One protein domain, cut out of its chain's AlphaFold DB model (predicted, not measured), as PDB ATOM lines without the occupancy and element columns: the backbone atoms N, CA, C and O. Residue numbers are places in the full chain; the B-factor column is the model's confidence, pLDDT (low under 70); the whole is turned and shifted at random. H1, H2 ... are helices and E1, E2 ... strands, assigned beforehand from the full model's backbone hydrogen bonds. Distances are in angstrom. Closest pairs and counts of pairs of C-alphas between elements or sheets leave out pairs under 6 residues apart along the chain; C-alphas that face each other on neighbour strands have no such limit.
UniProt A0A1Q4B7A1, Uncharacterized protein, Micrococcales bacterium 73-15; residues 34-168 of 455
ATOM      1  N   VAL A  34     107.215 -50.908  80.207       92.06
ATOM      2  CA  VAL A  34     108.268 -50.294  81.017       92.06
ATOM      3  C   VAL A  34     107.871 -48.840  81.208       92.06
ATOM      4  O   VAL A  34     107.786 -48.115  80.222       92.06
ATOM      5  N   THR A  35     107.611 -48.437  82.449       94.75
ATOM      6  CA  THR A  35     107.273 -47.053  82.793       94.75
ATOM      7  C   THR A  35     108.327 -46.511  83.735       94.75
ATOM      8  O   THR A  35     108.597 -47.124  84.768       94.75
ATOM      9  N   VAL A  36     108.912 -45.374  83.374       96.38
ATOM     10  CA  VAL A  36     109.949 -44.719  84.166       96.38
ATOM     11  C   VAL A  36     109.678 -43.229  84.224       96.38
ATOM     12  O   VAL A  36     109.302 -42.618  83.227       96.38
ATOM     13  N   THR A  37     109.857 -42.645  85.400       96.69
ATOM     14  CA  THR A  37     109.465 -41.269  85.689       96.69
ATOM     15  C   THR A  37     110.651 -40.503  86.257       96.69
ATOM     16  O   THR A  37     111.398 -41.040  87.075       96.69
ATOM     17  N   THR A  38     110.843 -39.258  85.822       96.56
ATOM     18  CA  THR A  38     111.913 -38.407  86.352       96.56
ATOM     19  C   THR A  38     111.688 -38.107  87.838       96.56
ATOM     20  O   THR A  38     110.547 -37.925  88.269       96.56
ATOM     21  N   PRO A  39     112.747 -38.037  88.659       94.81
ATOM     22  CA  PRO A  39     112.613 -37.588  90.036       94.81
ATOM     23  C   PRO A  39     112.259 -36.099  90.076       94.81
ATOM     24  O   PRO A  39     112.740 -35.308  89.264       94.81
ATOM     25  N   SER A  40     111.458 -35.693  91.061       93.19
ATOM     26  CA  SER A  40     111.180 -34.276  91.310       93.19
ATOM     27  C   SER A  40     112.471 -33.524  91.641       93.19
ATOM     28  O   SER A  40     113.237 -33.976  92.495       93.19
ATOM     29  N   ALA A  41     112.685 -32.364  91.024       93.94
ATOM     30  CA  ALA A  41     113.795 -31.467  91.335       93.94
ATOM     31  C   ALA A  41     113.313 -30.021  91.452       93.94
ATOM     32  O   ALA A  41     112.394 -29.611  90.747       93.94
ATOM     33  N   ASP A  42     113.953 -29.239  92.317       94.06
ATOM     34  CA  ASP A  42     113.631 -27.826  92.551       94.06
ATOM     35  C   ASP A  42     114.269 -26.910  91.489       94.06
ATOM     36  O   ASP A  42     115.025 -25.995  91.803       94.06
ATOM     37  N   VAL A  43     113.986 -27.171  90.213       95.25
ATOM     38  CA  VAL A  43     114.498 -26.419  89.055       95.25
ATOM     39  C   VAL A  43     113.380 -26.160  88.040       95.25
ATOM     40  O   VAL A  43     112.426 -26.934  87.986       95.25
ATOM     41  N   PRO A  44     113.452 -25.104  87.215       94.56
ATOM     42  CA  PRO A  44     112.383 -24.794  86.267       94.56
ATOM     43  C   PRO A  44     112.361 -25.654  85.002       94.56
ATOM     44  O   PRO A  44     111.317 -25.763  84.351       94.56
ATOM     45  N   VAL A  45     113.491 -26.256  84.634       95.62
ATOM     46  CA  VAL A  45     113.642 -26.933  83.344       95.62
ATOM     47  C   VAL A  45     114.036 -28.393  83.533       95.62
ATOM     48  O   VAL A  45     114.959 -28.708  84.283       95.62
ATOM     49  N   VAL A  46     113.380 -29.283  82.790       97.31
ATOM     50  CA  VAL A  46     113.828 -30.662  82.569       97.31
ATOM     51  C   VAL A  46     114.239 -30.816  81.110       97.31
ATOM     52  O   VAL A  46     113.477 -30.472  80.211       97.31
ATOM     53  N   VAL A  47     115.430 -31.345  80.854       97.19
ATOM     54  CA  VAL A  47     115.914 -31.665  79.508       97.19
ATOM     55  C   VAL A  47     116.137 -33.160  79.411       97.19
ATOM     56  O   VAL A  47     116.866 -33.741  80.203       97.19
ATOM     57  N   VAL A  48     115.527 -33.780  78.416       96.81
ATOM     58  CA  VAL A  48     115.766 -35.172  78.055       96.81
ATOM     59  C   VAL A  48     116.829 -35.185  76.969       96.81
ATOM     60  O   VAL A  48     116.599 -34.658  75.874       96.81
ATOM     61  N   GLU A  49     117.988 -35.761  77.285       95.44
ATOM     62  CA  GLU A  49     119.120 -35.831  76.366       95.44
ATOM     63  C   GLU A  49     118.782 -36.666  75.115       95.44
ATOM     64  O   GLU A  49     117.863 -37.504  75.129       95.44
ATOM     65  N   PRO A  50     119.506 -36.451  74.001       93.88
ATOM     66  CA  PRO A  50     119.224 -37.135  72.750       93.88
ATOM     67  C   PRO A  50     119.285 -38.657  72.913       93.88
ATOM     68  O   PRO A  50     120.231 -39.206  73.472       93.88
ATOM     69  N   GLY A  51     118.277 -39.351  72.387       90.38
ATOM     70  CA  GLY A  51     118.201 -40.814  72.414       90.38
ATOM     71  C   GLY A  51     117.626 -41.427  73.696       90.38
ATOM     72  O   GLY A  51     117.176 -42.569  73.636       90.38
ATOM     73  N   VAL A  52     117.523 -40.690  74.810       93.19
ATOM     74  CA  VAL A  52     116.983 -41.225  76.079       93.19
ATOM     75  C   VAL A  52     115.510 -41.613  75.951       93.19
ATOM     76  O   VAL A  52     115.117 -42.711  76.335       93.19
ATOM     77  N   ALA A  53     114.692 -40.767  75.317       91.62
ATOM     78  CA  ALA A  53     113.283 -41.086  75.058       91.62
ATOM     79  C   ALA A  53     113.109 -42.368  74.216       91.62
ATOM     80  O   ALA A  53     112.091 -43.048  74.315       91.62
ATOM     81  N   GLY A  54     114.106 -42.701  73.390       90.50
ATOM     82  CA  GLY A  54     114.108 -43.857  72.495       90.50
ATOM     83  C   GLY A  54     114.905 -45.058  73.005       90.50
ATOM     84  O   GLY A  54     115.201 -45.947  72.207       90.50
ATOM     85  N   ILE A  55     115.312 -45.070  74.281       92.06
ATOM     86  CA  ILE A  55     116.320 -46.017  74.779       92.06
ATOM     87  C   ILE A  55     115.837 -47.474  74.816       92.06
ATOM     88  O   ILE A  55     116.619 -48.387  74.550       92.06
ATOM     89  N   VAL A  56     114.551 -47.704  75.106       90.62
ATOM     90  CA  VAL A  56     113.945 -49.048  75.124       90.62
ATOM     91  C   VAL A  56     113.276 -49.372  73.789       90.62
ATOM     92  O   VAL A  56     113.561 -50.409  73.191       90.62
ATOM     93  N   ASP A  57     112.397 -48.485  73.323       91.31
ATOM     94  CA  ASP A  57     111.774 -48.522  72.000       91.31
ATOM     95  C   ASP A  57     111.710 -47.094  71.439       91.31
ATOM     96  O   ASP A  57     111.698 -46.120  72.190       91.31
ATOM     97  N   ARG A  58     111.679 -46.955  70.109       90.44
ATOM     98  CA  ARG A  58     111.588 -45.644  69.449       90.44
ATOM     99  C   ARG A  58     110.197 -45.032  69.531       90.44
ATOM    100  O   ARG A  58     110.071 -43.837  69.280       90.44
ATOM    101  N   VAL A  59     109.175 -45.844  69.774       93.06
ATOM    102  CA  VAL A  59     107.812 -45.392  70.035       93.06
ATOM    103  C   VAL A  59     107.599 -45.449  71.542       93.06
ATOM    104  O   VAL A  59     107.738 -46.505  72.158       93.06
ATOM    105  N   VAL A  60     107.315 -44.294  72.129       95.19
ATOM    106  CA  VAL A  60     107.155 -44.117  73.569       95.19
ATOM    107  C   VAL A  60     105.931 -43.255  73.828       95.19
ATOM    108  O   VAL A  60     105.705 -42.281  73.116       95.19
ATOM    109  N   ASP A  61     105.158 -43.582  74.853       96.06
ATOM    110  CA  ASP A  61     104.126 -42.684  75.356       96.06
ATOM    111  C   ASP A  61     104.763 -41.769  76.402       96.06
ATOM    112  O   ASP A  61     105.382 -42.242  77.363       96.06
ATOM    113  N   LEU A  62     104.652 -40.456  76.202       95.94
ATOM    114  CA  LEU A  62     105.159 -39.465  77.146       95.94
ATOM    115  C   LEU A  62     104.004 -38.854  77.926       95.94
ATOM    116  O   LEU A  62     103.055 -38.343  77.334       95.94
ATOM    117  N   THR A  63     104.133 -38.811  79.245       97.00
ATOM    118  CA  THR A  63     103.237 -38.045  80.113       97.00
ATOM    119  C   THR A  63     104.066 -37.019  80.856       97.00
ATOM    120  O   THR A  63     104.976 -37.377  81.598       97.00
ATOM    121  N   VAL A  64     103.761 -35.742  80.664       96.81
ATOM    122  CA  VAL A  64     104.392 -34.658  81.413       96.81
ATOM    123  C   VAL A  64     103.367 -34.060  82.349       96.81
ATOM    124  O   VAL A  64     102.311 -33.620  81.907       96.81
ATOM    125  N   THR A  65     103.698 -34.014  83.634       96.06
ATOM    126  CA  THR A  65     102.799 -33.545  84.685       96.06
ATOM    127  C   THR A  65     103.438 -32.385  85.431       96.06
ATOM    128  O   THR A  65     104.554 -32.485  85.940       96.06
ATOM    129  N   ALA A  66     102.721 -31.269  85.485       94.25
ATOM    130  CA  ALA A  66     103.069 -30.122  86.300       94.25
ATOM    131  C   ALA A  66     103.000 -30.487  87.788       94.25
ATOM    132  O   ALA A  66     102.181 -31.307  88.204       94.25
ATOM    133  N   ALA A  67     103.824 -29.843  88.610       90.69
ATOM    134  CA  ALA A  67     103.757 -30.027  90.056       90.69
ATOM    135  C   ALA A  67     102.444 -29.497  90.658       90.69
ATOM    136  O   ALA A  67     101.909 -30.083  91.601       90.69
ATOM    137  N   ASP A  68     101.923 -28.403  90.100       90.00
ATOM    138  CA  ASP A  68     100.607 -27.851  90.409       90.00
ATOM    139  C   ASP A  68      99.708 -27.979  89.165       90.00
ATOM    140  O   ASP A  68     100.117 -27.555  88.084       90.00
ATOM    141  N   PRO A  69      98.486 -28.532  89.278       89.56
ATOM    142  CA  PRO A  69      97.591 -28.716  88.136       89.56
ATOM    143  C   PRO A  69      97.156 -27.412  87.453       89.56
ATOM    144  O   PRO A  69      96.640 -27.482  86.347       89.56
ATOM    145  N   THR A  70      97.332 -26.255  88.094       89.62
ATOM    146  CA  THR A  70      97.038 -24.930  87.519       89.62
ATOM    147  C   THR A  70      98.216 -24.333  86.749       89.62
ATOM    148  O   THR A  70      98.051 -23.322  86.070       89.62
ATOM    149  N   GLN A  71      99.403 -24.945  86.844       91.00
ATOM    150  CA  GLN A  71     100.588 -24.498  86.121       91.00
ATOM    151  C   GLN A  71     100.553 -24.995  84.679       91.00
ATOM    152  O   GLN A  71     100.248 -26.155  84.395       91.00
ATOM    153  N   THR A  72     100.921 -24.117  83.756       92.88
ATOM    154  CA  THR A  72     101.143 -24.476  82.360       92.88
ATOM    155  C   THR A  72     102.512 -25.130  82.211       92.88
ATOM    156  O   THR A  72     103.527 -24.604  82.665       92.88
ATOM    157  N   VAL A  73     102.546 -26.279  81.543       94.69
ATOM    158  CA  VAL A  73     103.776 -26.950  81.119       94.69
ATOM    159  C   VAL A  73     103.974 -26.753  79.630       94.69
ATOM    160  O   VAL A  73     103.043 -26.909  78.836       94.69
ATOM    161  N   THR A  74     105.203 -26.424  79.247       95.56
ATOM    162  CA  THR A  74     105.594 -26.269  77.849       95.56
ATOM    163  C   THR A  74     106.591 -27.351  77.476       95.56
ATOM    164  O   THR A  74     107.686 -27.410  78.029       95.56
ATOM    165  N   ILE A  75     106.218 -28.198  76.521       95.69
ATOM    166  CA  ILE A  75     107.106 -29.173  75.896       95.69
ATOM    167  C   ILE A  75     107.648 -28.581  74.605       95.69
ATOM    168  O   ILE A  75     106.893 -28.214  73.702       95.69
ATOM    169  N   VAL A  76     108.965 -28.575  74.493       95.69
ATOM    170  CA  VAL A  76     109.708 -28.095  73.341       95.69
ATOM    171  C   VAL A  76     110.564 -29.228  72.794       95.69
ATOM    172  O   VAL A  76     111.313 -29.880  73.514       95.69
ATOM    173  N   THR A  77     110.474 -29.454  71.492       95.50
ATOM    174  CA  THR A  77     111.435 -30.265  70.746       95.50
ATOM    175  C   THR A  77     112.414 -29.312  70.070       95.50
ATOM    176  O   THR A  77     112.005 -28.469  69.267       95.50
ATOM    177  N   ALA A  78     113.696 -29.426  70.403       95.06
ATOM    178  CA  ALA A  78     114.739 -28.490  69.987       95.06
ATOM    179  C   ALA A  78     116.045 -29.222  69.679       95.06
ATOM    180  O   ALA A  78     116.222 -30.368  70.082       95.06
ATOM    181  N   ARG A  79     116.985 -28.565  68.995       95.44
ATOM    182  CA  ARG A  79     118.361 -29.074  68.925       95.44
ATOM    183  C   ARG A  79     119.053 -28.871  70.268       95.44
ATOM    184  O   ARG A  79     118.772 -27.893  70.958       95.44
ATOM    185  N   ASP A  80     119.981 -29.759  70.592       94.88
ATOM    186  CA  ASP A  80     120.797 -29.714  71.809       94.88
ATOM    187  C   ASP A  80     121.433 -28.335  72.057       94.88
ATOM    188  O   ASP A  80     121.256 -27.746  73.121       94.88
ATOM    189  N   VAL A  81     122.102 -27.777  71.046       94.56
ATOM    190  CA  VAL A  81     122.786 -26.476  71.136       94.56
ATOM    191  C   VAL A  81     121.834 -25.295  71.327       94.56
ATOM    192  O   VAL A  81     122.195 -24.319  71.983       94.56
ATOM    193  N   ASP A  82     120.627 -25.383  70.765       95.81
ATOM    194  CA  ASP A  82     119.620 -24.324  70.837       95.81
ATOM    195  C   ASP A  82     118.949 -24.334  72.219       95.81
ATOM    196  O   ASP A  82     118.780 -23.282  72.834       95.81
ATOM    197  N   ALA A  83     118.635 -25.524  72.744       95.62
ATOM    198  CA  ALA A  83     118.119 -25.683  74.099       95.62
ATOM    199  C   ALA A  83     119.137 -25.210  75.147       95.62
ATOM    200  O   ALA A  83     118.800 -24.373  75.979       95.62
ATOM    201  N   ASP A  84     120.391 -25.667  75.070       95.06
ATOM    202  CA  ASP A  84     121.446 -25.248  76.004       95.06
ATOM    203  C   ASP A  84     121.680 -23.727  75.960       95.06
ATOM    204  O   ASP A  84     121.849 -23.091  77.001       95.06
ATOM    205  N   GLY A  85     121.663 -23.130  74.762       95.12
ATOM    206  CA  GLY A  85     121.823 -21.687  74.591       95.12
ATOM    207  C   GLY A  85     120.672 -20.869  75.178       95.12
ATOM    208  O   GLY A  85     120.908 -19.789  75.715       95.12
ATOM    209  N   TRP A  86     119.442 -21.378  75.095       95.62
ATOM    210  CA  TRP A  86     118.260 -20.724  75.656       95.62
ATOM    211  C   TRP A  86     118.156 -20.877  77.178       95.62
ATOM    212  O   TRP A  86     117.778 -19.922  77.849       95.62
ATOM    213  N   ILE A  87     118.515 -22.050  77.716       95.19
ATOM    214  CA  ILE A  87     118.521 -22.326  79.164       95.19
ATOM    215  C   ILE A  87     119.472 -21.369  79.888       95.19
ATOM    216  O   ILE A  87     119.137 -20.868  80.959       95.19
ATOM    217  N   GLY A  88     120.644 -21.096  79.310       94.75
ATOM    218  CA  GLY A  88     121.595 -20.145  79.880       94.75
ATOM    219  C   GLY A  88     122.036 -20.545  81.292       94.75
ATOM    220  O   GLY A  88     122.644 -21.600  81.472       94.75
ATOM    221  N   ASP A  89     121.740 -19.692  82.276       95.00
ATOM    222  CA  ASP A  89     122.084 -19.894  83.691       95.00
ATOM    223  C   ASP A  89     120.913 -20.439  84.532       95.00
ATOM    224  O   ASP A  89     120.998 -20.491  85.763       95.00
ATOM    225  N   ALA A  90     119.817 -20.853  83.891       95.44
ATOM    226  CA  ALA A  90     118.663 -21.412  84.577       95.44
ATOM    227  C   ALA A  90     118.962 -22.763  85.239       95.44
ATOM    228  O   ALA A  90     119.773 -23.564  84.760       95.44
ATOM    229  N   GLY A  91     118.252 -23.040  86.333       95.75
ATOM    230  CA  GLY A  91     118.269 -24.353  86.960       95.75
ATOM    231  C   GLY A  91     117.731 -25.412  85.996       95.75
ATOM    232  O   GLY A  91     116.680 -25.232  85.376       95.75
ATOM    233  N   VAL A  92     118.434 -26.537  85.876       97.06
ATOM    234  CA  VAL A  92     118.084 -27.594  84.918       97.06
ATOM    235  C   VAL A  92     118.331 -28.987  85.482       97.06
ATOM    236  O   VAL A  92     119.391 -29.271  86.040       97.06
ATOM    237  N   GLN A  93     117.366 -29.882  85.286       97.81
ATOM    238  CA  GLN A  93     117.531 -31.321  85.453       97.81
ATOM    239  C   GLN A  93     117.713 -31.956  84.074       97.81
ATOM    240  O   GLN A  93     116.820 -31.889  83.234       97.81
ATOM    241  N   ARG A  94     118.859 -32.587  83.836       97.62
ATOM    242  CA  ARG A  94     119.127 -33.358  82.620       97.62
ATOM    243  C   ARG A  94     118.862 -34.831  82.875       97.62
ATOM    244  O   ARG A  94     119.373 -35.380  83.844       97.62
ATOM    245  N   VAL A  95     118.077 -35.456  82.010       97.25
ATOM    246  CA  VAL A  95     117.866 -36.901  81.959       97.25
ATOM    247  C   VAL A  95     118.842 -37.450  80.933       97.25
ATOM    248  O   VAL A  95     118.667 -37.212  79.740       97.25
ATOM    249  N   GLU A  96     119.888 -38.118  81.404       95.62
ATOM    250  CA  GLU A  96     121.054 -38.483  80.592       95.62
ATOM    251  C   GLU A  96     120.990 -39.921  80.079       95.62
ATOM    252  O   GLU A  96     121.441 -40.197  78.970       95.62
ATOM    253  N   ASP A  97     120.445 -40.837  80.881       95.12
ATOM    254  CA  ASP A  97     120.406 -42.263  80.556       95.12
ATOM    255  C   ASP A  97     119.341 -42.997  81.393       95.12
ATOM    256  O   ASP A  97     118.652 -42.407  82.230       95.12
ATOM    257  N   LEU A  98     119.223 -44.304  81.186       95.00
ATOM    258  CA  LEU A  98     118.417 -45.222  81.975       95.00
ATOM    259  C   LEU A  98     119.336 -46.121  82.820       95.00
ATOM    260  O   LEU A  98     120.081 -46.937  82.278       95.00
ATOM    261  N   ALA A  99     119.281 -45.987  84.148       93.31
ATOM    262  CA  ALA A  99     120.117 -46.766  85.065       93.31
ATOM    263  C   ALA A  99     119.679 -48.237  85.094       93.31
ATOM    264  O   ALA A  99     120.500 -49.154  85.008       93.31
ATOM    265  N   ASP A 100     118.367 -48.452  85.183       91.50
ATOM    266  CA  ASP A 100     117.719 -49.752  85.076       91.50
ATOM    267  C   ASP A 100     116.280 -49.609  84.551       91.50
ATOM    268  O   ASP A 100     115.838 -48.532  84.185       91.50
ATOM    269  N   TRP A 101     115.508 -50.696  84.511       89.69
ATOM    270  CA  TRP A 101     114.135 -50.691  83.983       89.69
ATOM    271  C   TRP A 101     113.135 -49.790  84.733       89.69
ATOM    272  O   TRP A 101     111.980 -49.719  84.322       89.69
ATOM    273  N   THR A 102     113.538 -49.169  85.839       91.06
ATOM    274  CA  THR A 102     112.697 -48.383  86.746       91.06
ATOM    275  C   THR A 102     113.305 -47.044  87.162       91.06
ATOM    276  O   THR A 102     112.584 -46.229  87.735       91.06
ATOM    277  N   GLU A 103     114.580 -46.787  86.867       93.69
ATOM    278  CA  GLU A 103     115.300 -45.600  87.334       93.69
ATOM    279  C   GLU A 103     116.058 -44.901  86.196       93.69
ATOM    280  O   GLU A 103     116.800 -45.529  85.439       93.69
ATOM    281  N   LEU A 104     115.886 -43.577  86.088       96.75
ATOM    282  CA  LEU A 104     116.628 -42.722  85.154       96.75
ATOM    283  C   LEU A 104     117.901 -42.191  85.805       96.75
ATOM    284  O   LEU A 104     117.913 -41.832  86.980       96.75
ATOM    285  N   VAL A 105     118.949 -42.050  85.001       97.12
ATOM    286  CA  VAL A 105     120.132 -41.276  85.368       97.12
ATOM    287  C   VAL A 105     119.827 -39.808  85.112       97.12
ATOM    288  O   VAL A 105     119.594 -39.402  83.970       97.12
ATOM    289  N   THR A 106     119.826 -39.008  86.177       97.38
ATOM    290  CA  THR A 106     119.579 -37.568  86.080       97.38
ATOM    291  C   THR A 106     120.654 -36.745  86.769       97.38
ATOM    292  O   THR A 106     121.043 -37.061  87.894       97.38
ATOM    293  N   THR A 107     121.038 -35.633  86.149       97.50
ATOM    294  CA  THR A 107     121.937 -34.626  86.721       97.50
ATOM    295  C   THR A 107     121.180 -33.318  86.904       97.50
ATOM    296  O   THR A 107     120.699 -32.734  85.937       97.50
ATOM    297  N   THR A 108     121.111 -32.816  88.135       97.69
ATOM    298  CA  THR A 108     120.509 -31.508  88.428       97.69
ATOM    299  C   THR A 108     121.598 -30.459  88.617       97.69
ATOM    300  O   THR A 108     122.543 -30.662  89.376       97.69
ATOM    301  N   THR A 109     121.455 -29.330  87.932       97.06
ATOM    302  CA  THR A 109     122.277 -28.129  88.103       97.06
ATOM    303  C   THR A 109     121.392 -27.016  88.647       97.06
ATOM    304  O   THR A 109     120.370 -26.696  88.043       97.06
ATOM    305  N   GLU A 110     121.764 -26.446  89.790       95.44
ATOM    306  CA  GLU A 110     121.083 -25.275  90.353       95.44
ATOM    307  C   GLU A 110     121.374 -24.023  89.514       95.44
ATOM    308  O   GLU A 110     122.461 -23.886  88.949       95.44
ATOM    309  N   GLY A 111     120.415 -23.101  89.458       93.81
ATOM    310  CA  GLY A 111     120.524 -21.886  88.659       93.81
ATOM    311  C   GLY A 111     119.348 -20.940  88.882       93.81
ATOM    312  O   GLY A 111     118.680 -20.988  89.915       93.81
ATOM    313  N   GLU A 112     119.106 -20.059  87.919       93.56
ATOM    314  CA  GLU A 112     117.961 -19.149  87.940       93.56
ATOM    315  C   GLU A 112     116.641 -19.935  87.856       93.56
ATOM    316  O   GLU A 112     116.509 -20.871  87.068       93.56
ATOM    317  N   GLN A 113     115.661 -19.559  88.683       92.50
ATOM    318  CA  GLN A 113     114.365 -20.248  88.751       92.50
ATOM    319  C   GLN A 113     113.319 -19.629  87.818       92.50
ATOM    320  O   GLN A 113     112.381 -20.301  87.396       92.50
ATOM    321  N   GLU A 114     113.482 -18.350  87.492       90.75
ATOM    322  CA  GLU A 114     112.599 -17.630  86.587       90.75
ATOM    323  C   GLU A 114     113.174 -17.715  85.173       90.75
ATOM    324  O   GLU A 114     114.252 -17.191  84.894       90.75
ATOM    325  N   VAL A 115     112.454 -18.397  84.286       91.19
ATOM    326  CA  VAL A 115     112.819 -18.544  82.876       91.19
ATOM    327  C   VAL A 115     111.770 -17.881  81.987       91.19
ATOM    328  O   VAL A 115     110.582 -17.902  82.324       91.19
ATOM    329  N   PRO A 116     112.168 -17.287  80.846       90.50
ATOM    330  CA  PRO A 116     111.214 -16.793  79.859       90.50
ATOM    331  C   PRO A 116     110.270 -17.908  79.389       90.50
ATOM    332  O   PRO A 116     110.615 -19.085  79.441       90.50
ATOM    333  N   ASP A 117     109.097 -17.552  78.864       91.38
ATOM    334  CA  ASP A 117     108.240 -18.539  78.200       91.38
ATOM    335  C   ASP A 117     108.919 -19.006  76.898       91.38
ATOM    336  O   ASP A 117     109.124 -18.182  75.998       91.38
ATOM    337  N   PRO A 118     109.276 -20.296  76.745       92.38
ATOM    338  CA  PRO A 118     109.900 -20.763  75.518       92.38
ATOM    339  C   PRO A 118     108.947 -20.685  74.321       92.38
ATOM    340  O   PRO A 118     109.425 -20.545  73.199       92.38
ATOM    341  N   ALA A 119     107.622 -20.716  74.494       92.06
ATOM    342  CA  ALA A 119     106.687 -20.749  73.365       92.06
ATOM    343  C   ALA A 119     106.707 -19.496  72.478       92.06
ATOM    344  O   ALA A 119     106.221 -19.538  71.348       92.06
ATOM    345  N   VAL A 120     107.292 -18.396  72.958       90.44
ATOM    346  CA  VAL A 120     107.442 -17.157  72.180       90.44
ATOM    347  C   VAL A 120     108.617 -17.189  71.195       90.44
ATOM    348  O   VAL A 120     108.696 -16.314  70.334       90.44
ATOM    349  N   SER A 121     109.530 -18.158  71.315       91.75
ATOM    350  CA  SER A 121     110.721 -18.264  70.464       91.75
ATOM    351  C   SER A 121     110.450 -19.077  69.191       91.75
ATOM    352  O   SER A 121     109.729 -20.074  69.207       91.75
ATOM    353  N   ASP A 122     111.048 -18.653  68.076       93.06
ATOM    354  CA  ASP A 122     110.925 -19.276  66.751       93.06
ATOM    355  C   ASP A 122     112.003 -20.335  66.466       93.06
ATOM    356  O   ASP A 122     111.967 -20.994  65.426       93.06
ATOM    357  N   MET A 123     112.945 -20.536  67.389       94.25
ATOM    358  CA  MET A 123     114.080 -21.449  67.206       94.25
ATOM    359  C   MET A 123     113.726 -22.939  67.362       94.25
ATOM    360  O   MET A 123     114.565 -23.814  67.146       94.25
ATOM    361  N   TRP A 124     112.491 -23.248  67.753       95.44
ATOM    362  CA  TRP A 124     112.068 -24.600  68.105       95.44
ATOM    363  C   TRP A 124     111.565 -25.408  66.915       95.44
ATOM    364  O   TRP A 124     110.931 -24.890  65.998       95.44
ATOM    365  N   LEU A 125     111.777 -26.725  66.966       93.94
ATOM    366  CA  LEU A 125     111.241 -27.650  65.964       93.94
ATOM    367  C   LEU A 125     109.754 -27.924  66.206       93.94
ATOM    368  O   LEU A 125     108.980 -28.072  65.260       93.94
ATOM    369  N   LYS A 126     109.356 -28.015  67.478       94.25
ATOM    370  CA  LYS A 126     107.967 -28.202  67.896       94.25
ATOM    371  C   LYS A 126     107.768 -27.625  69.293       94.25
ATOM    372  O   LYS A 126     108.625 -27.806  70.149       94.25
ATOM    373  N   VAL A 127     106.620 -26.998  69.529       95.62
ATOM    374  CA  VAL A 127     106.199 -26.501  70.846       95.62
ATOM    375  C   VAL A 127     104.785 -26.991  71.124       95.62
ATOM    376  O   VAL A 127     103.941 -26.991  70.227       95.62
ATOM    377  N   GLN A 128     104.530 -27.432  72.350       95.25
ATOM    378  CA  GLN A 128     103.217 -27.844  72.835       95.25
ATOM    379  C   GLN A 128     103.039 -27.343  74.267       95.25
ATOM    380  O   GLN A 128     103.965 -27.444  75.065       95.25
ATOM    381  N   GLN A 129     101.859 -26.819  74.589       94.81
ATOM    382  CA  GLN A 129     101.532 -26.297  75.914       94.81
ATOM    383  C   GLN A 129     100.231 -26.912  76.411       94.81
ATOM    384  O   GLN A 129      99.296 -27.094  75.628       94.81
ATOM    385  N   ALA A 130     100.173 -27.210  77.703       94.00
ATOM    386  CA  ALA A 130      98.949 -27.611  78.381       94.00
ATOM    387  C   ALA A 130      98.992 -27.188  79.849       94.00
ATOM    388  O   ALA A 130     100.065 -27.092  80.442       94.00
ATOM    389  N   GLU A 131      97.823 -26.963  80.436       93.75
ATOM    390  CA  GLU A 131      97.682 -26.746  81.874       93.75
ATOM    391  C   GLU A 131      97.655 -28.101  82.599       93.75
ATOM    392  O   GLU A 131      96.934 -29.017  82.196       93.75
ATOM    393  N   GLY A 132      98.466 -28.243  83.645       91.88
ATOM    394  CA  GLY A 132      98.497 -29.395  84.543       91.88
ATOM    395  C   GLY A 132      99.158 -30.658  83.986       91.88
ATOM    396  O   GLY A 132     100.054 -31.205  84.627       91.88
ATOM    397  N   SER A 133      98.742 -31.156  82.822       94.44
ATOM    398  CA  SER A 133      99.320 -32.368  82.228       94.44
ATOM    399  C   SER A 133      99.180 -32.399  80.710       94.44
ATOM    400  O   SER A 133      98.199 -31.910  80.149       94.44
ATOM    401  N   ILE A 134     100.145 -33.025  80.043       95.81
ATOM    402  CA  ILE A 134     100.116 -33.304  78.609       95.81
ATOM    403  C   ILE A 134     100.553 -34.745  78.356       95.81
ATOM    404  O   ILE A 134     101.570 -35.213  78.869       95.81
ATOM    405  N   GLU A 135      99.770 -35.436  77.536       96.12
ATOM    406  CA  GLU A 135     100.029 -36.803  77.101       96.12
ATOM    407  C   GLU A 135     100.337 -36.800  75.603       96.12
ATOM    408  O   GLU A 135      99.650 -36.159  74.802       96.12
ATOM    409  N   LEU A 136     101.412 -37.485  75.231       93.44
ATOM    410  CA  LEU A 136     101.854 -37.670  73.857       93.44
ATOM    411  C   LEU A 136     101.932 -39.169  73.597       93.44
ATOM    412  O   LEU A 136     102.937 -39.806  73.905       93.44
ATOM    413  N   GLU A 137     100.856 -39.706  73.035       94.44
ATOM    414  CA  GLU A 137     100.780 -41.100  72.600       94.44
ATOM    415  C   GLU A 137     101.627 -41.321  71.341       94.44
ATOM    416  O   GLU A 137     101.721 -40.441  70.473       94.44
ATOM    417  N   ASP A 138     102.232 -42.505  71.235       91.75
ATOM    418  CA  ASP A 138     103.031 -42.933  70.083       91.75
ATOM    419  C   ASP A 138     104.132 -41.923  69.686       91.75
ATOM    420  O   ASP A 138     104.470 -41.755  68.501       91.75
ATOM    421  N   PHE A 139     104.719 -41.220  70.662       92.38
ATOM    422  CA  PHE A 139     105.787 -40.267  70.396       92.38
ATOM    423  C   PHE A 139     106.996 -41.002  69.821       92.38
ATOM    424  O   PHE A 139     107.567 -41.913  70.421       92.38
ATOM    425  N   ARG A 140     107.411 -40.587  68.621       91.19
ATOM    426  CA  ARG A 140     108.593 -41.143  67.971       91.19
ATOM    427  C   ARG A 140     109.830 -40.369  68.402       91.19
ATOM    428  O   ARG A 140     110.036 -39.246  67.941       91.19
ATOM    429  N   ALA A 141     110.662 -41.004  69.219       87.94
ATOM    430  CA  ALA A 141     111.932 -40.446  69.653       87.94
ATOM    431  C   ALA A 141     112.825 -40.117  68.435       87.94
ATOM    432  O   ALA A 141     113.038 -40.991  67.581       87.94
ATOM    433  N   PRO A 142     113.327 -38.874  68.322       84.38
ATOM    434  CA  PRO A 142     114.279 -38.506  67.281       84.38
ATOM    435  C   PRO A 142     115.595 -39.287  67.422       84.38
ATOM    436  O   PRO A 142     116.014 -39.617  68.528       84.38
ATOM    437  N   GLU A 143     116.254 -39.574  66.298       73.06
ATOM    438  CA  GLU A 143     117.548 -40.288  66.255       73.06
ATOM    439  C   GLU A 143     118.750 -39.330  66.139       73.06
ATOM    440  O   GLU A 143     119.897 -39.763  66.041       73.06
ATOM    441  N   ASP A 144     118.487 -38.027  66.071       85.00
ATOM    442  CA  ASP A 144     119.465 -36.970  65.856       85.00
ATOM    443  C   ASP A 144     119.778 -36.211  67.154       85.00
ATOM    444  O   ASP A 144     119.417 -36.632  68.248       85.00
ATOM    445  N   ARG A 145     120.487 -35.079  67.047       88.31
ATOM    446  CA  ARG A 145     120.845 -34.207  68.183       88.31
ATOM    447  C   ARG A 145     119.659 -33.382  68.698       88.31
ATOM    448  O   ARG A 145     119.797 -32.198  68.996       88.31
ATOM    449  N   THR A 146     118.484 -33.992  68.736       93.56
ATOM    450  CA  THR A 146     117.253 -33.364  69.195       93.56
ATOM    451  C   THR A 146     116.997 -33.759  70.639       93.56
ATOM    452  O   THR A 146     117.031 -34.938  70.986       93.56
ATOM    453  N   VAL A 147     116.714 -32.760  71.464       95.50
ATOM    454  CA  VAL A 147     116.350 -32.901  72.871       95.50
ATOM    455  C   VAL A 147     114.871 -32.594  73.071       95.50
ATOM    456  O   VAL A 147     114.256 -31.845  72.298       95.50
ATOM    457  N   LEU A 148     114.301 -33.165  74.129       95.81
ATOM    458  CA  LEU A 148     112.993 -32.769  74.637       95.81
ATOM    459  C   LEU A 148     113.214 -31.885  75.861       95.81
ATOM    460  O   LEU A 148     113.696 -32.357  76.883       95.81
ATOM    461  N   MET A 149     112.867 -30.611  75.761       96.25
ATOM    462  CA  MET A 149     112.927 -29.676  76.875       96.25
ATOM    463  C   MET A 149     111.516 -29.442  77.405       96.25
ATOM    464  O   MET A 149     110.594 -29.161  76.643       96.25
ATOM    465  N   VAL A 150     111.344 -29.564  78.711       96.69
ATOM    466  CA  VAL A 150     110.087 -29.352  79.418       96.69
ATOM    467  C   VAL A 150     110.287 -28.222  80.411       96.69
ATOM    468  O   VAL A 150     111.193 -28.269  81.241       96.69
ATOM    469  N   VAL A 151     109.441 -27.202  80.318       95.00
ATOM    470  CA  VAL A 151     109.565 -25.964  81.089       95.00
ATOM    471  C   VAL A 151     108.257 -25.687  81.825       95.00
ATOM    472  O   VAL A 151     107.179 -25.797  81.231       95.00
ATOM    473  N   ARG A 152     108.344 -25.346  83.116       92.12
ATOM    474  CA  ARG A 152     107.205 -24.836  83.905       92.12
ATOM    475  C   ARG A 152     106.892 -23.385  83.536       92.12
ATOM    476  O   ARG A 152     107.793 -22.645  83.150       92.12
ATOM    477  N   ASP A 153     105.647 -22.948  83.707       83.31
ATOM    478  CA  ASP A 153     105.369 -21.512  83.729       83.31
ATOM    479  C   ASP A 153     106.170 -20.851  84.865       83.31
ATOM    480  O   ASP A 153     106.339 -21.439  85.934       83.31
ATOM    481  N   GLY A 154     106.745 -19.670  84.611       72.31
ATOM    482  CA  GLY A 154     107.741 -18.993  85.463       72.31
ATOM    483  C   GLY A 154     107.300 -18.623  86.889       72.31
ATOM    484  O   GLY A 154     107.933 -17.800  87.538       72.31
ATOM    485  N   THR A 155     106.211 -19.203  87.386       76.31
ATOM    486  CA  THR A 155     105.853 -19.257  88.802       76.31
ATOM    487  C   THR A 155     106.941 -20.019  89.585       76.31
ATOM    488  O   THR A 155     107.681 -20.807  88.998       76.31
ATOM    489  N   ASP A 156     107.031 -19.861  90.906       79.94
ATOM    490  CA  ASP A 156     107.915 -20.689  91.742       79.94
ATOM    491  C   ASP A 156     107.374 -22.120  91.915       79.94
ATOM    492  O   ASP A 156     106.164 -22.340  92.047       79.94
ATOM    493  N   GLY A 157     108.276 -23.100  91.975       83.75
ATOM    494  CA  GLY A 157     107.956 -24.489  92.307       83.75
ATOM    495  C   GLY A 157     108.905 -25.497  91.654       83.75
ATOM    496  O   GLY A 157     109.804 -25.105  90.908       83.75
ATOM    497  N   PRO A 158     108.709 -26.798  91.919       88.88
ATOM    498  CA  PRO A 158     109.557 -27.834  91.353       88.88
ATOM    499  C   PRO A 158     109.299 -28.025  89.854       88.88
ATOM    500  O   PRO A 158     108.309 -27.537  89.288       88.88
ATOM    501  N   ALA A 159     110.217 -28.747  89.222       90.56
ATOM    502  CA  ALA A 159     110.185 -29.076  87.811       90.56
ATOM    503  C   ALA A 159     108.970 -29.958  87.478       90.56
ATOM    504  O   ALA A 159     108.569 -30.794  88.301       90.56
ATOM    505  N   PRO A 160     108.404 -29.839  86.266       93.94
ATOM    506  CA  PRO A 160     107.437 -30.805  85.772       93.94
ATOM    507  C   PRO A 160     108.068 -32.194  85.705       93.94
ATOM    508  O   PRO A 160     109.233 -32.356  85.352       93.94
ATOM    509  N   THR A 161     107.284 -33.210  86.027       96.19
ATOM    510  CA  THR A 161     107.736 -34.595  85.984       96.19
ATOM    511  C   THR A 161     107.467 -35.185  84.603       96.19
ATOM    512  O   THR A 161     106.379 -34.999  84.063       96.19
ATOM    513  N   VAL A 162     108.435 -35.908  84.037       96.75
ATOM    514  CA  VAL A 162     108.322 -36.566  82.728       96.75
ATOM    515  C   VAL A 162     108.296 -38.075  82.932       96.75
ATOM    516  O   VAL A 162     109.221 -38.652  83.499       96.75
ATOM    517  N   SER A 163     107.230 -38.720  82.474       96.75
ATOM    518  CA  SER A 163     107.067 -40.168  82.479       96.75
ATOM    519  C   SER A 163     107.178 -40.715  81.062       96.75
ATOM    520  O   SER A 163     106.541 -40.203  80.143       96.75
ATOM    521  N   PHE A 164     107.977 -41.762  80.902       96.50
ATOM    522  CA  PHE A 164     108.190 -42.494  79.662       96.50
ATOM    523  C   PHE A 164     107.571 -43.872  79.800       96.50
ATOM    524  O   PHE A 164     107.877 -44.587  80.753       96.50
ATOM    525  N   THR A 165     106.728 -44.254  78.848       96.44
ATOM    526  CA  THR A 165     106.107 -45.576  78.811       96.44
ATOM    527  C   THR A 165     106.404 -46.260  77.482       96.44
ATOM    528  O   THR A 165     105.949 -45.825  76.429       96.44
ATOM    529  N   TRP A 166     107.176 -47.346  77.529       95.12
ATOM    530  CA  TRP A 166     107.505 -48.170  76.366       95.12
ATOM    531  C   TRP A 166     106.743 -49.490  76.399       95.12
ATOM    532  O   TRP A 166     106.687 -50.161  77.436       95.12
ATOM    533  N   HIS A 167     106.238 -49.911  75.241       90.62
ATOM    534  CA  HIS A 167     105.587 -51.208  75.059       90.62
ATOM    535  C   HIS A 167     106.543 -52.194  74.392       90.62
ATOM    536  O   HIS A 167     107.202 -51.871  73.407       90.62
ATOM    537  N   ARG A 168     106.618 -53.420  74.914       84.19
ATOM    538  CA  ARG A 168     107.461 -54.497  74.385       84.19
ATOM    539  C   ARG A 168     106.692 -55.798  74.212       84.19
ATOM    540  O   ARG A 168     105.924 -56.231  75.071       84.19
TER     541      ARG A 168
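AT A GLANCE: This is residues 34 to 168 of the 455 residues of an uncharacterized protein of Micrococcales bacterium 73-15 (UniProt A0A1Q4B7A1). Two strongly twisted sheets stand face to face as a sandwich, E6 E5 E2 E9 E4 E7 and E1 E10 E3 E8, their best planes 32 degrees apart, and the short helix H1 packs on the larger sheet. The strands wind as a jelly roll, four nested antiparallel pairs in one long hairpin over both sheets: E1 with E10, E2 with E9, E3 with E8, E4 with E7; the hairpin E5 and E6 widens the larger sheet beyond E2. Printed are 135 residues with one named helix and ten named strands, E1 E2 E3 E4 H1 E5 E6 E7 E8 E9 E10 along the chain, mostly strand. The larger sheet is mixed and the smaller all antiparallel; the whole is compact, with a radius of gyration of the C-alphas of 13.4 A and spans of 39 by 27 by 25 A.

HOW THE PARTS SIT: Start at edge strand E1, residues 34 to 37, antiparallel to E10, residues 161 to 167; N 34 and O 166 are 2.9 A apart. In the other sheet, E2, residues 45 to 48, is antiparallel to E9, residues 146 to 152, with N 46 and O 150 at 2.9 A. E3, residues 59 to 65, is antiparallel to E10, N 61 to O 165 2.9 A, and to E8, residues 133 to 140, N 62 to O 136 2.9 A. E4, residues 72 to 79, is antiparallel to E9, N 76 to O 149 2.8 A, and to edge strand E7, residues 126 to 131, N 75 to O 128 2.8 A. A tight link leads to H1, residues 80 to 87, with every O i to N i+4 pair within hydrogen-bond range; H1 is on the larger sheet, and its closest C-alphas with E9 are Asp 80 and Val 147, 5.6 A. E5, residues 92 to 100, is parallel to E2, N 93 to O 45 2.9 A, and bends by 60 degrees at residue 97. E4, H1 and E5 form a split strand-helix-strand unit, two strands of one sheet with a helix between them along the chain and with E2 and E9 between them in the sheet, and its crossover is right-handed. E5 and E6, residues 103 to 109, form a hairpin, N 94 to O 107 2.8 A.

IN THESE COORDINATES: Find C-alpha 34 at (108.268, -50.294, 81.017), where E1 begins. E4 runs 22.3 A, E5 22.2 A and E9 19.8 A. E10 runs 20.0 A to C-alpha 167 at (105.587, -51.208, 75.059).

THE WHOLE: The two C-alphas farthest apart, Glu 112 and Arg 168, are 39.3 A apart. The printed part has no cut; look at residues 110 to 125 for the long link, E6 to E7. Mean pLDDT of the printed part is 93.2, and no printed residue is under 70.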